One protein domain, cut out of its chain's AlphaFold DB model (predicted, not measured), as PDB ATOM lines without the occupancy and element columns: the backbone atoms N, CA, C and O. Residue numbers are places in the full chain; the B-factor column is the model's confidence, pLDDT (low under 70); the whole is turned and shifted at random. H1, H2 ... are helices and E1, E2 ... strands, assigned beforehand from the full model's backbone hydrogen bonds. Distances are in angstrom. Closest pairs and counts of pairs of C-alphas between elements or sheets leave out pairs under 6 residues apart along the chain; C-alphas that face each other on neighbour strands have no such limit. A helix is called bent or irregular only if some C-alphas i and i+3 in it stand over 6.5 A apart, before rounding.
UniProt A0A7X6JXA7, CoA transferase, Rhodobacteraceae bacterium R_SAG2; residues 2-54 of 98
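AT A GLANCE: This is residues 2 to 54 of the 98 residues of the protein "CoA transferase" of Rhodobacteraceae bacterium R_SAG2 (UniProt A0A7X6JXA7). Picture a drawn-out chain of short helices with no shared core: H1 and H2 make a corner at one end, H3, H4 and the short strand E1 gather at the other, and a long link, residues 23 to 34, joins the two groups. The helix H1 sticks out at its end with residues 2 to 9, and residues 23 to 28 stick out as a free loop after H2. The printed part has 53 residues, with four named helices and one named strand in the order H1, H2, H3, H4, E1; the class is mostly helix. The whole is loose, with a radius of gyration of the C-alphas of 14.3 A, and elongated, spanning 45 by 23 by 17 A.

IN THESE COORDINATES: Find C-alpha 2 at (47.392, -7.087, -43.883); from there H1, the longest helix, runs through residues 2 to 10 over 12.5 A. H2 is residues 15 to 22, 10.9 A long, and begins at C-alpha 15 at (51.501, -11.130, -25.266). Further on, look for H3 at residues 35 to 40, 8.9 A, and H4 at residues 42 to 46, 8.3 A. H4 is neither bent nor irregular, but only just: C-alphas 43 and 46 are 6.4 A apart. E1, residues 49 to 52, is 9.7 A long and ends at C-alpha 52 at (34.457, -27.552, -7.701).

HOW THE PARTS SIT: Start at H1, which is close to H2 but not clearly touching it; their closest C-alphas, those of Phe 10 and Trp 18, are 7.7 A apart. Their lines are about perpendicular, at 77 degrees. H2 and H3 are apart, and H1 is apart from H3, H4 and E1. H3 and H4 are close but not clearly touching, with their closest C-alphas, those of Ala 38 and Asn 44, 7.1 A apart. Look next at Arg 39 and Trp 49, the closest C-alphas of H3 and E1, 5.7 A apart. H4 and E1 meet only through their link. E1 pairs with no named strand. In H1, H2 and H3 every O i to N i+4 pair is within hydrogen-bond range; in H4 it is 0 of 1, with 1 of 2 O i to N i+3 pairs within range.

THE WHOLE: The two C-alphas farthest apart in the domain, those of Leu 2 and Gly 53, are 45.5 A apart. The printed part has no cut. The link from H2 to H3, 12 residues, is long; the links H1 to H2, H3 to H4 and H4 to E1 are tight. The mean pLDDT of the printed part is 94.0, and no printed residue is under 70.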
ATOM      1  N   LEU A   2      47.591  -7.857 -45.125       93.88
ATOM      2  CA  LEU A   2      47.392  -7.087 -43.883       93.88
ATOM      3  C   LEU A   2      47.650  -7.908 -42.606       93.88
ATOM      4  O   LEU A   2      48.435  -7.482 -41.764       93.88
ATOM      5  N   SER A   3      47.093  -9.119 -42.504       95.25
ATOM      6  CA  SER A   3      47.309  -9.992 -41.338       95.25
ATOM      7  C   SER A   3      48.785 -10.346 -41.123       95.25
ATOM      8  O   SER A   3      49.232 -10.412 -39.986       95.25
ATOM      9  N   ALA A   4      49.567 -10.500 -42.198       97.62
ATOM     10  CA  ALA A   4      51.003 -10.777 -42.109       97.62
ATOM     11  C   ALA A   4      51.800  -9.572 -41.579       97.62
ATOM     12  O   ALA A   4      52.737  -9.751 -40.807       97.62
ATOM     13  N   ARG A   5      51.404  -8.343 -41.943       98.19
ATOM     14  CA  ARG A   5      52.001  -7.120 -41.379       98.19
ATOM     15  C   ARG A   5      51.711  -6.999 -39.884       98.19
ATOM     16  O   ARG A   5      52.632  -6.748 -39.119       98.19
ATOM     17  N   LEU A   6      50.462  -7.225 -39.471       97.19
ATOM     18  CA  LEU A   6      50.085  -7.206 -38.054       97.19
ATOM     19  C   LEU A   6      50.802  -8.306 -37.265       97.19
ATOM     20  O   LEU A   6      51.363  -8.020 -36.215       97.19
ATOM     21  N   ALA A   7      50.867  -9.531 -37.793       97.88
ATOM     22  CA  ALA A   7      51.619 -10.621 -37.172       97.88
ATOM     23  C   ALA A   7      53.104 -10.260 -36.989       97.88
ATOM     24  O   ALA A   7      53.660 -10.477 -35.914       97.88
ATOM     25  N   GLY A   8      53.722  -9.641 -38.002       98.19
ATOM     26  CA  GLY A   8      55.100  -9.150 -37.930       98.19
ATOM     27  C   GLY A   8      55.322  -8.057 -36.879       98.19
ATOM     28  O   GLY A   8      56.422  -7.956 -36.350       98.19
ATOM     29  N   ILE A   9      54.299  -7.270 -36.534       98.06
ATOM     30  CA  ILE A   9      54.359  -6.293 -35.436       98.06
ATOM     31  C   ILE A   9      54.172  -7.002 -34.093       98.06
ATOM     32  O   ILE A   9      55.015  -6.861 -33.208       98.06
ATOM     33  N   PHE A  10      53.108  -7.795 -33.943       97.94
ATOM     34  CA  PHE A  10      52.767  -8.439 -32.674       97.94
ATOM     35  C   PHE A  10      53.843  -9.416 -32.189       97.94
ATOM     36  O   PHE A  10      54.046  -9.531 -30.985       97.94
ATOM     37  N   VAL A  11      54.601 -10.056 -33.087       98.12
ATOM     38  CA  VAL A  11      55.702 -10.958 -32.697       98.12
ATOM     39  C   VAL A  11      56.890 -10.234 -32.041       98.12
ATOM     40  O   VAL A  11      57.710 -10.870 -31.386       98.12
ATOM     41  N   THR A  12      57.002  -8.907 -32.172       98.50
ATOM     42  CA  THR A  12      58.151  -8.140 -31.642       98.50
ATOM     43  C   THR A  12      58.140  -7.968 -30.125       98.50
ATOM     44  O   THR A  12      59.157  -7.591 -29.537       98.50
ATOM     45  N   ARG A  13      57.001  -8.217 -29.474       98.62
ATOM     46  CA  ARG A  13      56.834  -8.098 -28.025       98.62
ATOM     47  C   ARG A  13      55.978  -9.255 -27.495       98.62
ATOM     48  O   ARG A  13      55.119  -9.744 -28.224       98.62
ATOM     49  N   PRO A  14      56.172  -9.689 -26.237       98.38
ATOM     50  CA  PRO A  14      55.338 -10.728 -25.628       98.38
ATOM     51  C   PRO A  14      53.854 -10.336 -25.549       98.38
ATOM     52  O   PRO A  14      53.528  -9.152 -25.506       98.38
ATOM     53  N   ARG A  15      52.958 -11.328 -25.436       98.00
ATOM     54  CA  ARG A  15      51.501 -11.130 -25.266       98.00
ATOM     55  C   ARG A  15      51.174 -10.081 -24.200       98.00
ATOM     56  O   ARG A  15      50.408  -9.162 -24.470       98.00
ATOM     57  N   ASP A  16      51.780 -10.203 -23.020       97.19
ATOM     58  CA  ASP A  16      51.452  -9.363 -21.860       97.19
ATOM     59  C   ASP A  16      51.869  -7.900 -22.052       97.19
ATOM     60  O   ASP A  16      51.230  -7.002 -21.511       97.19
ATOM     61  N   HIS A  17      52.885  -7.635 -22.885       98.38
ATOM     62  CA  HIS A  17      53.229  -6.268 -23.279       98.38
ATOM     63  C   HIS A  17      52.087  -5.617 -24.062       98.38
ATOM     64  O   HIS A  17      51.714  -4.482 -23.778       98.38
ATOM     65  N   TRP A  18      51.524  -6.334 -25.038       98.25
ATOM     66  CA  TRP A  18      50.401  -5.832 -25.825       98.25
ATOM     67  C   TRP A  18      49.131  -5.721 -24.988       98.25
ATOM     68  O   TRP A  18      48.438  -4.716 -25.096       98.25
ATOM     69  N   ALA A  19      48.855  -6.701 -24.121       96.94
ATOM     70  CA  ALA A  19      47.726  -6.632 -23.194       96.94
ATOM     71  C   ALA A  19      47.797  -5.361 -22.333       96.94
ATOM     72  O   ALA A  19      46.846  -4.589 -22.312       96.94
ATOM     73  N   ALA A  20      48.956  -5.079 -21.724       97.00
ATOM     74  CA  ALA A  20      49.156  -3.868 -20.932       97.00
ATOM     75  C   ALA A  20      49.068  -2.575 -21.764       97.00
ATOM     76  O   ALA A  20      48.560  -1.571 -21.277       97.00
ATOM     77  N   MET A  21      49.554  -2.584 -23.010       97.94
ATOM     78  CA  MET A  21      49.489  -1.421 -23.905       97.94
ATOM     79  C   MET A  21      48.052  -1.062 -24.305       97.94
ATOM     80  O   MET A  21      47.745   0.119 -24.444       97.94
ATOM     81  N   PHE A  22      47.198  -2.064 -24.531       97.56
ATOM     82  CA  PHE A  22      45.823  -1.865 -25.000       97.56
ATOM     83  C   PHE A  22      44.780  -1.809 -23.877       97.56
ATOM     84  O   PHE A  22      43.619  -1.502 -24.160       97.56
ATOM     85  N   GLU A  23      45.165  -2.071 -22.628       95.56
ATOM     86  CA  GLU A  23      44.275  -1.992 -21.468       95.56
ATOM     87  C   GLU A  23      43.599  -0.611 -21.378       95.56
ATOM     88  O   GLU A  23      44.250   0.431 -21.465       95.56
ATOM     89  N   GLY A  24      42.271  -0.600 -21.233       94.19
ATOM     90  CA  GLY A  24      41.469   0.629 -21.179       94.19
ATOM     91  C   GLY A  24      41.280   1.370 -22.512       94.19
ATOM     92  O   GLY A  24      40.674   2.440 -22.513       94.19
ATOM     93  N   SER A  25      41.770   0.834 -23.636       97.56
ATOM     94  CA  SER A  25      41.554   1.412 -24.972       97.56
ATOM     95  C   SER A  25      40.351   0.800 -25.704       97.56
ATOM     96  O   SER A  25      39.977  -0.346 -25.464       97.56
ATOM     97  N   ASP A  26      39.820   1.520 -26.698       97.44
ATOM     98  CA  ASP A  26      38.745   1.044 -27.590       97.44
ATOM     99  C   ASP A  26      39.271   0.252 -28.810       97.44
ATOM    100  O   ASP A  26      38.577   0.080 -29.813       97.44
ATOM    101  N   ALA A  27      40.515  -0.238 -28.765       96.38
ATOM    102  CA  ALA A  27      41.153  -0.927 -29.892       96.38
ATOM    103  C   ALA A  27      40.646  -2.369 -30.125       96.38
ATOM    104  O   ALA A  27      41.092  -3.024 -31.068       96.38
ATOM    105  N   CYS A  28      39.736  -2.873 -29.280       96.38
ATOM    106  CA  CYS A  28      39.194  -4.238 -29.337       96.38
ATOM    107  C   CYS A  28      40.275  -5.339 -29.334       96.38
ATOM    108  O   CYS A  28      40.144  -6.355 -30.018       96.38
ATOM    109  N   VAL A  29      41.346  -5.146 -28.557       96.50
ATOM    110  CA  VAL A  29      42.415  -6.137 -28.362       96.50
ATOM    111  C   VAL A  29      42.276  -6.768 -26.981       96.50
ATOM    112  O   VAL A  29      42.112  -6.067 -25.989       96.50
ATOM    113  N   ALA A  30      42.375  -8.094 -26.912       95.88
ATOM    114  CA  ALA A  30      42.406  -8.846 -25.663       95.88
ATOM    115  C   ALA A  30      43.463  -9.960 -25.746       95.88
ATOM    116  O   ALA A  30      43.708 -10.490 -26.837       95.88
ATOM    117  N   PRO A  31      44.099 -10.339 -24.624       96.94
ATOM    118  CA  PRO A  31      44.993 -11.486 -24.603       96.94
ATOM    119  C   PRO A  31      44.215 -12.790 -24.815       96.94
ATOM    120  O   PRO A  31      43.107 -12.966 -24.312       96.94
ATOM    121  N   VAL A  32      44.829 -13.742 -25.520       97.31
ATOM    122  CA  VAL A  32      44.355 -15.131 -25.536       97.31
ATOM    123  C   VAL A  32      44.877 -15.807 -24.268       97.31
ATOM    124  O   VAL A  32      46.092 -15.948 -24.096       97.31
ATOM    125  N   LEU A  33      43.955 -16.157 -23.372       96.31
ATOM    126  CA  LEU A  33      44.234 -16.753 -22.064       96.31
ATOM    127  C   LEU A  33      43.849 -18.235 -22.053       96.31
ATOM    128  O   LEU A  33      42.837 -18.615 -22.651       96.31
ATOM    129  N   SER A  34      44.617 -19.061 -21.340       94.62
ATOM    130  CA  SER A  34      44.174 -20.410 -20.968       94.62
ATOM    131  C   SER A  34      42.987 -20.345 -19.989       94.62
ATOM    132  O   SER A  34      42.746 -19.295 -19.385       94.62
ATOM    133  N   PRO A  35      42.234 -21.441 -19.780       90.94
ATOM    134  CA  PRO A  35      41.201 -21.485 -18.744       90.94
ATOM    135  C   PRO A  35      41.718 -21.098 -17.347       90.94
ATOM    136  O   PRO A  35      41.051 -20.363 -16.621       90.94
ATOM    137  N   GLU A  36      42.924 -21.539 -16.986       91.75
ATOM    138  CA  GLU A  36      43.578 -21.224 -15.712       91.75
ATOM    139  C   GLU A  36      43.942 -19.739 -15.619       91.75
ATOM    140  O   GLU A  36      43.644 -19.098 -14.615       91.75
ATOM    141  N   GLU A  37      44.512 -19.157 -16.677       95.19
ATOM    142  CA  GLU A  37      44.791 -17.717 -16.721       95.19
ATOM    143  C   GLU A  37      43.493 -16.892 -16.678       95.19
ATOM    144  O   GLU A  37      43.410 -15.872 -15.995       95.19
ATOM    145  N   ALA A  38      42.441 -17.346 -17.363       94.31
ATOM    146  CA  ALA A  38      41.139 -16.688 -17.379       94.31
ATOM    147  C   ALA A  38      40.429 -16.733 -16.013       94.31
ATOM    148  O   ALA A  38      39.658 -15.820 -15.702       94.31
ATOM    149  N   ARG A  39      40.686 -17.761 -15.188       92.81
ATOM    150  CA  ARG A  39      40.226 -17.832 -13.790       92.81
ATOM    151  C   ARG A  39      40.842 -16.723 -12.940       92.81
ATOM    152  O   ARG A  39      40.143 -16.166 -12.095       92.81
ATOM    153  N   ASP A  40      42.115 -16.416 -13.165       93.88
ATOM    154  CA  ASP A  40      42.872 -15.454 -12.357       93.88
ATOM    155  C   ASP A  40      42.779 -14.016 -12.916       93.88
ATOM    156  O   ASP A  40      43.117 -13.046 -12.238       93.88
ATOM    157  N   HIS A  41      42.256 -13.852 -14.134       94.56
ATOM    158  CA  HIS A  41      42.026 -12.558 -14.772       94.56
ATOM    159  C   HIS A  41      40.948 -11.716 -14.059       94.56
ATOM    160  O   HIS A  41      39.942 -12.243 -13.576       94.56
ATOM    161  N   GLN A  42      41.074 -10.379 -14.085       91.62
ATOM    162  CA  GLN A  42      40.132  -9.453 -13.424       91.62
ATOM    163  C   GLN A  42      38.672  -9.634 -13.857       91.62
ATOM    164  O   GLN A  42      37.750  -9.418 -13.070       91.62
ATOM    165  N   MET A  43      38.442 -10.094 -15.086       90.38
ATOM    166  CA  MET A  43      37.111 -10.448 -15.585       90.38
ATOM    167  C   MET A  43      36.384 -11.458 -14.671       90.38
ATOM    168  O   MET A  43      35.154 -11.443 -14.559       90.38
ATOM    169  N   ASN A  44      37.134 -12.329 -13.995       91.69
ATOM    170  CA  ASN A  44      36.587 -13.339 -13.107       91.69
ATOM    171  C   ASN A  44      36.232 -12.822 -11.702       91.69
ATOM    172  O   ASN A  44      35.631 -13.560 -10.929       91.69
ATOM    173  N   THR A  45      36.465 -11.544 -11.380       89.69
ATOM    174  CA  THR A  45      35.871 -10.890 -10.184       89.69
ATOM    175  C   THR A  45      34.346 -11.008 -10.161       89.69
ATOM    176  O   THR A  45      33.716 -11.005  -9.108       89.69
ATOM    177  N   ARG A  46      33.748 -11.204 -11.340       87.19
ATOM    178  CA  ARG A  46      32.331 -11.492 -11.506       87.19
ATOM    179  C   ARG A  46      31.954 -12.906 -11.032       87.19
ATOM    180  O   ARG A  46      30.771 -13.170 -10.886       87.19
ATOM    181  N   GLY A  47      32.879 -13.840 -10.835       87.38
ATOM    182  CA  GLY A  47      32.578 -15.252 -10.560       87.38
ATOM    183  C   GLY A  47      32.057 -15.976 -11.803       87.38
ATOM    184  O   GLY A  47      30.958 -16.516 -11.793       87.38
ATOM    185  N   THR A  48      32.796 -15.892 -12.912       89.69
ATOM    186  CA  THR A  48      32.471 -16.612 -14.161       89.69
ATOM    187  C   THR A  48      33.015 -18.042 -14.128       89.69
ATOM    188  O   THR A  48      32.389 -18.950 -14.659       89.69
ATOM    189  N   TRP A  49      34.151 -18.240 -13.465       90.56
ATOM    190  CA  TRP A  49      34.788 -19.520 -13.205       90.56
ATOM    191  C   TRP A  49      34.696 -19.865 -11.717       90.56
ATOM    192  O   TRP A  49      34.941 -19.010 -10.861       90.56
ATOM    193  N   VAL A  50      34.385 -21.124 -11.415       86.88
ATOM    194  CA  VAL A  50      34.301 -21.691 -10.065       86.88
ATOM    195  C   VAL A  50      35.138 -22.969  -9.978       86.88
ATOM    196  O   VAL A  50      35.182 -23.759 -10.917       86.88
ATOM    197  N   GLN A  51      35.804 -23.190  -8.844       86.38
ATOM    198  CA  GLN A  51      36.555 -24.420  -8.581       86.38
ATOM    199  C   GLN A  51      35.670 -25.386  -7.786       86.38
ATOM    200  O   GLN A  51      35.308 -25.073  -6.654       86.38
ATOM    201  N   THR A  52      35.323 -26.546  -8.353       83.94
ATOM    202  CA  THR A  52      34.457 -27.552  -7.701       83.94
ATOM    203  C   THR A  52      34.781 -28.974  -8.149       83.94
ATOM    204  O   THR A  52      35.243 -29.177  -9.270       83.94
ATOM    205  N   GLY A  53      34.551 -29.968  -7.279       70.50
ATOM    206  CA  GLY A  53      34.639 -31.393  -7.643       70.50
ATOM    207  C   GLY A  53      35.966 -31.815  -8.291       70.50
ATOM    208  O   GLY A  53      35.975 -32.687  -9.150       70.50
ATOM    209  N   GLY A  54      37.075 -31.155  -7.940       76.62
ATOM    210  CA  GLY A  54      38.405 -31.432  -8.495       76.62
ATOM    211  C   GLY A  54      38.772 -30.685  -9.786       76.62
ATOM    212  O   GLY A  54      39.879 -30.881 -10.276       76.62
TER     213      GLY A  54